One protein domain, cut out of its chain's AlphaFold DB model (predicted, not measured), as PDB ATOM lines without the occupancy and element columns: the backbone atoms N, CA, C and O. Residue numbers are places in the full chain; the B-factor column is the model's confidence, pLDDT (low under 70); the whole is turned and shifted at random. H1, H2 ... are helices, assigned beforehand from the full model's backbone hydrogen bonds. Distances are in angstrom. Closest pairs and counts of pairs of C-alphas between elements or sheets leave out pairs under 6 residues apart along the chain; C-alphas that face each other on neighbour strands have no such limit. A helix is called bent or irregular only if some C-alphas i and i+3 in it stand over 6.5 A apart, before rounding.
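AT A GLANCE: This is residues 106 to 159 of the 170 residues of an uncharacterized protein of marine sediment metagenome (UniProt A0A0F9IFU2). Four separate helices are strung like beads along an open, winding chain, with the longest, H1, at one end, H4 at the other, and H2 and H3 between; no helix packs on another. The printed part has 54 residues, is all helix with no named strand, and runs H1, H2, H3, H4. It is only just loose, close to extended, with a radius of gyration of the C-alphas of 15.1 A and spans of 44 by 26 by 21 A.

IN THESE COORDINATES: H1, residues 107 to 120, begins at C-alpha 107 (285.991, 213.268, 175.575) and measures 19.9 A. It is irregular: C-alphas 116 and 119 are 7.7 A apart. H2 is residues 123 to 129, 10.5 A; H3 is residues 137 to 144, 10.7 A. H4, residues 147 to 157, 15.2 A, ends at C-alpha 157 (260.950, 237.115, 192.074).

HOW THE PARTS SIT: H1 is apart from H2, H3 and H4. H2 is apart from H3 and H4, and H3 from H4. Residues 106 to 117, 119 to 125 and 127 to 159 stand free. Every O i to N i+4 pair is within hydrogen-bond range in H3 and H4; in H1 8 of 10 are, in H2 2 of 3.

THE WHOLE: The C-alphas of Ala 106 and Asp 159, the two farthest apart, are 46.7 A apart. The printed part has no cut. The links H1 to H2 and H3 to H4 are tight; H2 to H3 is short. Mean pLDDT of the printed part is 77.3; residues 118, 135, 137 to 145 and 158 to 159 are under 70.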
ATOM      1  N   ALA A 106     288.735 213.152 171.563       93.00
ATOM      2  CA  ALA A 106     288.751 212.713 172.953       93.00
ATOM      3  C   ALA A 106     287.654 213.414 173.767       93.00
ATOM      4  O   ALA A 106     287.430 214.617 173.631       93.00
ATOM      5  N   SER A 107     287.020 212.692 174.695       91.69
ATOM      6  CA  SER A 107     285.991 213.268 175.575       91.69
ATOM      7  C   SER A 107     286.508 214.465 176.381       91.69
ATOM      8  O   SER A 107     285.769 215.422 176.576       91.69
ATOM      9  N   SER A 108     287.788 214.452 176.772       93.38
ATOM     10  CA  SER A 108     288.436 215.584 177.447       93.38
ATOM     11  C   SER A 108     288.533 216.830 176.572       93.38
ATOM     12  O   SER A 108     288.491 217.942 177.087       93.38
ATOM     13  N   ASP A 109     288.674 216.659 175.256       92.12
ATOM     14  CA  ASP A 109     288.747 217.779 174.319       92.12
ATOM     15  C   ASP A 109     287.357 218.383 174.097       92.12
ATOM     16  O   ASP A 109     287.223 219.604 174.023       92.12
ATOM     17  N   ILE A 110     286.320 217.538 174.061       90.38
ATOM     18  CA  ILE A 110     284.916 217.969 174.021       90.38
ATOM     19  C   ILE A 110     284.576 218.758 175.291       90.38
ATOM     20  O   ILE A 110     284.053 219.865 175.204       90.38
ATOM     21  N   GLU A 111     284.908 218.219 176.465       87.75
ATOM     22  CA  GLU A 111     284.665 218.866 177.757       87.75
ATOM     23  C   GLU A 111     285.380 220.220 177.847       87.75
ATOM     24  O   GLU A 111     284.747 221.237 178.121       87.75
ATOM     25  N   ASN A 112     286.664 220.265 177.486       92.00
ATOM     26  CA  ASN A 112     287.454 221.495 177.458       92.00
ATOM     27  C   ASN A 112     286.882 222.541 176.476       92.00
ATOM     28  O   ASN A 112     286.890 223.741 176.762       92.00
ATOM     29  N   TYR A 113     286.359 222.109 175.326       88.69
ATOM     30  CA  TYR A 113     285.678 222.999 174.386       88.69
ATOM     31  C   TYR A 113     284.417 223.616 175.004       88.69
ATOM     32  O   TYR A 113     284.243 224.834 174.946       88.69
ATOM     33  N   PHE A 114     283.566 222.812 175.646       85.38
ATOM     34  CA  PHE A 114     282.384 223.337 176.327       85.38
ATOM     35  C   PHE A 114     282.763 224.247 177.498       85.38
ATOM     36  O   PHE A 114     282.211 225.331 177.606       85.38
ATOM     37  N   GLU A 115     283.744 223.912 178.332       85.38
ATOM     38  CA  GLU A 115     284.113 224.782 179.458       85.38
ATOM     39  C   GLU A 115     284.618 226.168 179.023       85.38
ATOM     40  O   GLU A 115     284.296 227.169 179.664       85.38
ATOM     41  N   ASN A 116     285.376 226.253 177.926       86.94
ATOM     42  CA  ASN A 116     285.949 227.526 177.476       86.94
ATOM     43  C   ASN A 116     285.021 228.335 176.562       86.94
ATOM     44  O   ASN A 116     285.156 229.557 176.511       86.94
ATOM     45  N   TYR A 117     284.104 227.679 175.845       80.75
ATOM     46  CA  TYR A 117     283.267 228.313 174.821       80.75
ATOM     47  C   TYR A 117     281.754 228.183 175.079       80.75
ATOM     48  O   TYR A 117     280.966 228.721 174.308       80.75
ATOM     49  N   ALA A 118     281.301 227.541 176.169       67.56
ATOM     50  CA  ALA A 118     279.866 227.383 176.469       67.56
ATOM     51  C   ALA A 118     279.116 228.711 176.627       67.56
ATOM     52  O   ALA A 118     277.913 228.756 176.391       67.56
ATOM     53  N   SER A 119     279.810 229.788 177.004       70.94
ATOM     54  CA  SER A 119     279.195 231.118 177.140       70.94
ATOM     55  C   SER A 119     278.786 231.741 175.798       70.94
ATOM     56  O   SER A 119     278.012 232.695 175.797       70.94
ATOM     57  N   ASP A 120     279.278 231.208 174.675       80.88
ATOM     58  CA  ASP A 120     278.994 231.729 173.334       80.88
ATOM     59  C   ASP A 120     277.714 231.132 172.723       80.88
ATOM     60  O   ASP A 120     277.229 231.644 171.715       80.88
ATOM     61  N   PHE A 121     277.142 230.084 173.331       80.38
ATOM     62  CA  PHE A 121     275.892 229.475 172.875       80.38
ATOM     63  C   PHE A 121     274.681 230.086 173.577       80.38
ATOM     64  O   PHE A 121     274.598 230.138 174.806       80.38
ATOM     65  N   SER A 122     273.681 230.488 172.799       83.62
ATOM     66  CA  SER A 122     272.376 230.849 173.346       83.62
ATOM     67  C   SER A 122     271.579 229.603 173.746       83.62
ATOM     68  O   SER A 122     271.702 228.532 173.148       83.62
ATOM     69  N   SER A 123     270.677 229.743 174.723       80.50
ATOM     70  CA  SER A 123     269.786 228.646 175.138       80.50
ATOM     71  C   SER A 123     268.922 228.107 173.990       80.50
ATOM     72  O   SER A 123     268.536 226.941 174.010       80.50
ATOM     73  N   TYR A 124     268.641 228.935 172.977       81.69
ATOM     74  CA  TYR A 124     267.898 228.534 171.783       81.69
ATOM     75  C   TYR A 124     268.722 227.653 170.837       81.69
ATOM     76  O   TYR A 124     268.186 226.681 170.316       81.69
ATOM     77  N   GLU A 125     270.010 227.948 170.649       81.44
ATOM     78  CA  GLU A 125     270.906 227.135 169.808       81.44
ATOM     79  C   GLU A 125     271.170 225.763 170.432       81.44
ATOM     80  O   GLU A 125     271.201 224.752 169.735       81.44
ATOM     81  N   ILE A 126     271.295 225.705 171.760       81.88
ATOM     82  CA  ILE A 126     271.423 224.433 172.478       81.88
ATOM     83  C   ILE A 126     270.131 223.617 172.322       81.88
ATOM     84  O   ILE A 126     270.185 222.432 172.001       81.88
ATOM     85  N   ALA A 127     268.963 224.249 172.481       81.19
ATOM     86  CA  ALA A 127     267.668 223.577 172.370       81.19
ATOM     87  C   ALA A 127     267.371 223.013 170.966       81.19
ATOM     88  O   ALA A 127     266.574 222.086 170.854       81.19
ATOM     89  N   GLU A 128     267.998 223.537 169.910       82.50
ATOM     90  CA  GLU A 128     267.849 223.025 168.540       82.50
ATOM     91  C   GLU A 128     268.520 221.658 168.345       82.50
ATOM     92  O   GLU A 128     268.019 220.816 167.599       82.50
ATOM     93  N   VAL A 129     269.647 221.430 169.021       81.69
ATOM     94  CA  VAL A 129     270.462 220.215 168.861       81.69
ATOM     95  C   VAL A 129     270.148 219.170 169.936       81.69
ATOM     96  O   VAL A 129     270.462 217.993 169.771       81.69
ATOM     97  N   VAL A 130     269.505 219.574 171.033       80.62
ATOM     98  CA  VAL A 130     269.089 218.666 172.104       80.62
ATOM     99  C   VAL A 130     267.944 217.762 171.613       80.62
ATOM    100  O   VAL A 130     266.879 218.268 171.254       80.62
ATOM    101  N   PRO A 131     268.109 216.423 171.617       75.88
ATOM    102  CA  PRO A 131     267.077 215.490 171.174       75.88
ATOM    103  C   PRO A 131     265.962 215.393 172.222       75.88
ATOM    104  O   PRO A 131     265.961 214.515 173.081       75.88
ATOM    105  N   VAL A 132     265.002 216.319 172.153       70.50
ATOM    106  CA  VAL A 132     263.897 216.442 173.123       70.50
ATOM    107  C   VAL A 132     263.073 215.154 173.233       70.50
ATOM    108  O   VAL A 132     262.602 214.824 174.318       70.50
ATOM    109  N   ASP A 133     262.952 214.396 172.144       75.25
ATOM    110  CA  ASP A 133     262.204 213.133 172.102       75.25
ATOM    111  C   ASP A 133     262.880 211.987 172.882       75.25
ATOM    112  O   ASP A 133     262.218 211.010 173.239       75.25
ATOM    113  N   GLU A 134     264.183 212.097 173.160       70.44
ATOM    114  CA  GLU A 134     264.977 211.101 173.897       70.44
ATOM    115  C   GLU A 134     265.208 211.499 175.365       70.44
ATOM    116  O   GLU A 134     265.766 210.723 176.142       70.44
ATOM    117  N   LEU A 135     264.760 212.691 175.774       69.19
ATOM    118  CA  LEU A 135     264.891 213.157 177.150       69.19
ATOM    119  C   LEU A 135     263.818 212.532 178.044       69.19
ATOM    120  O   LEU A 135     262.633 212.867 177.976       69.19
ATOM    121  N   GLU A 136     264.238 211.668 178.965       72.06
ATOM    122  CA  GLU A 136     263.368 211.221 180.048       72.06
ATOM    123  C   GLU A 136     263.115 212.383 181.024       72.06
ATOM    124  O   GLU A 136     263.967 212.755 181.831       72.06
ATOM    125  N   ILE A 137     261.901 212.946 180.982       62.84
ATOM    126  CA  ILE A 137     261.438 214.062 181.839       62.84
ATOM    127  C   ILE A 137     261.701 213.795 183.337       62.84
ATOM    128  O   ILE A 137     261.919 214.721 184.122       62.84
ATOM    129  N   THR A 138     261.710 212.523 183.737       63.62
ATOM    130  CA  THR A 138     262.003 212.075 185.102       63.62
ATOM    131  C   THR A 138     263.425 212.428 185.555       63.62
ATOM    132  O   THR A 138     263.599 212.846 186.697       63.62
ATOM    133  N   ASP A 139     264.427 212.299 184.682       64.81
ATOM    134  CA  ASP A 139     265.839 212.528 185.027       64.81
ATOM    135  C   ASP A 139     266.151 214.032 185.140       64.81
ATOM    136  O   ASP A 139     266.864 214.482 186.041       64.81
ATOM    137  N   LEU A 140     265.484 214.846 184.311       64.19
ATOM    138  CA  LEU A 140     265.515 216.305 184.416       64.19
ATOM    139  C   LEU A 140     264.909 216.795 185.736       64.19
ATOM    140  O   LEU A 140     265.514 217.628 186.409       64.19
ATOM    141  N   MET A 141     263.746 216.278 186.150       63.62
ATOM    142  CA  MET A 141     263.137 216.680 187.427       63.62
ATOM    143  C   MET A 141     263.946 216.222 188.648       63.62
ATOM    144  O   MET A 141     263.928 216.909 189.667       63.62
ATOM    145  N   ALA A 142     264.657 215.096 188.557       63.31
ATOM    146  CA  ALA A 142     265.453 214.567 189.661       63.31
ATOM    147  C   ALA A 142     266.770 215.333 189.886       63.31
ATOM    148  O   ALA A 142     267.165 215.516 191.036       63.31
ATOM    149  N   ASN A 143     267.432 215.798 188.816       60.50
ATOM    150  CA  ASN A 143     268.749 216.442 188.900       60.50
ATOM    151  C   ASN A 143     268.733 217.983 188.815       60.50
ATOM    152  O   ASN A 143     269.697 218.608 189.255       60.50
ATOM    153  N   SER A 144     267.679 218.619 188.280       59.84
ATOM    154  CA  SER A 144     267.661 220.084 188.049       59.84
ATOM    155  C   SER A 144     266.936 220.911 189.119       59.84
ATOM    156  O   SER A 144     267.195 222.106 189.254       59.84
ATOM    157  N   LEU A 145     266.060 220.299 189.918       64.12
ATOM    158  CA  LEU A 145     265.271 220.995 190.938       64.12
ATOM    159  C   LEU A 145     265.949 220.926 192.311       64.12
ATOM    160  O   LEU A 145     265.431 220.345 193.263       64.12
ATOM    161  N   ASN A 146     267.135 221.528 192.420       70.62
ATOM    162  CA  ASN A 146     267.759 221.750 193.721       70.62
ATOM    163  C   ASN A 146     266.969 222.828 194.487       70.62
ATOM    164  O   ASN A 146     266.705 223.909 193.956       70.62
ATOM    165  N   ASN A 147     266.637 222.556 195.751       77.12
ATOM    166  CA  ASN A 147     265.954 223.503 196.636       77.12
ATOM    167  C   ASN A 147     266.656 224.865 196.694       77.12
ATOM    168  O   ASN A 147     265.981 225.878 196.801       77.12
ATOM    169  N   GLU A 148     267.985 224.914 196.600       75.94
ATOM    170  CA  GLU A 148     268.732 226.176 196.594       75.94
ATOM    171  C   GLU A 148     268.415 227.040 195.366       75.94
ATOM    172  O   GLU A 148     268.200 228.242 195.498       75.94
ATOM    173  N   ILE A 149     268.300 226.419 194.188       75.25
ATOM    174  CA  ILE A 149     267.945 227.101 192.935       75.25
ATOM    175  C   ILE A 149     266.499 227.604 193.008       75.25
ATOM    176  O   ILE A 149     266.222 228.741 192.634       75.25
ATOM    177  N   ILE A 150     265.585 226.787 193.546       78.81
ATOM    178  CA  ILE A 150     264.177 227.164 193.735       78.81
ATOM    179  C   ILE A 150     264.060 228.332 194.719       78.81
ATOM    180  O   ILE A 150     263.354 229.295 194.437       78.81
ATOM    181  N   LEU A 151     264.756 228.271 195.855       80.38
ATOM    182  CA  LEU A 151     264.744 229.341 196.852       80.38
ATOM    183  C   LEU A 151     265.318 230.638 196.285       80.38
ATOM    184  O   LEU A 151     264.729 231.689 196.493       80.38
ATOM    185  N   ASN A 152     266.411 230.566 195.523       80.38
ATOM    186  CA  ASN A 152     267.015 231.729 194.880       80.38
ATOM    187  C   ASN A 152     266.091 232.353 193.819       80.38
ATOM    188  O   ASN A 152     265.968 233.573 193.744       80.38
ATOM    189  N   TYR A 153     265.401 231.530 193.024       80.94
ATOM    190  CA  TYR A 153     264.410 232.020 192.068       80.94
ATOM    191  C   TYR A 153     263.239 232.701 192.775       80.94
ATOM    192  O   TYR A 153     262.838 233.791 192.375       80.94
ATOM    193  N   LEU A 154     262.698 232.074 193.824       83.69
ATOM    194  CA  LEU A 154     261.595 232.647 194.585       83.69
ATOM    195  C   LEU A 154     262.006 233.962 195.248       83.69
ATOM    196  O   LEU A 154     261.254 234.910 195.121       83.69
ATOM    197  N   ASP A 155     263.193 234.043 195.852       82.38
ATOM    198  CA  ASP A 155     263.712 235.254 196.511       82.38
ATOM    199  C   ASP A 155     263.910 236.423 195.527       82.38
ATOM    200  O   ASP A 155     263.536 237.560 195.801       82.38
ATOM    201  N   ASN A 156     264.420 236.143 194.324       79.69
ATOM    202  CA  ASN A 156     264.612 237.171 193.295       79.69
ATOM    203  C   ASN A 156     263.320 237.591 192.578       79.69
ATOM    204  O   ASN A 156     263.327 238.589 191.862       79.69
ATOM    205  N   ASN A 157     262.236 236.824 192.715       74.62
ATOM    206  CA  ASN A 157     260.950 237.115 192.074       74.62
ATOM    207  C   ASN A 157     259.827 237.357 193.100       74.62
ATOM    208  O   ASN A 157     258.677 237.546 192.711       74.62
ATOM    209  N   THR A 158     260.126 237.374 194.405       67.94
ATOM    210  CA  THR A 158     259.138 237.653 195.460       67.94
ATOM    211  C   THR A 158     258.615 239.083 195.418       67.94
ATOM    212  O   THR A 158     257.450 239.296 195.752       67.94
ATOM    213  N   ASP A 159     259.415 240.031 194.927       63.50
ATOM    214  CA  ASP A 159     259.015 241.435 194.769       63.50
ATOM    215  C   ASP A 159     257.800 241.591 193.825       63.50
ATOM    216  O   ASP A 159     256.947 242.450 194.042       63.50
TER     217      ASP A 159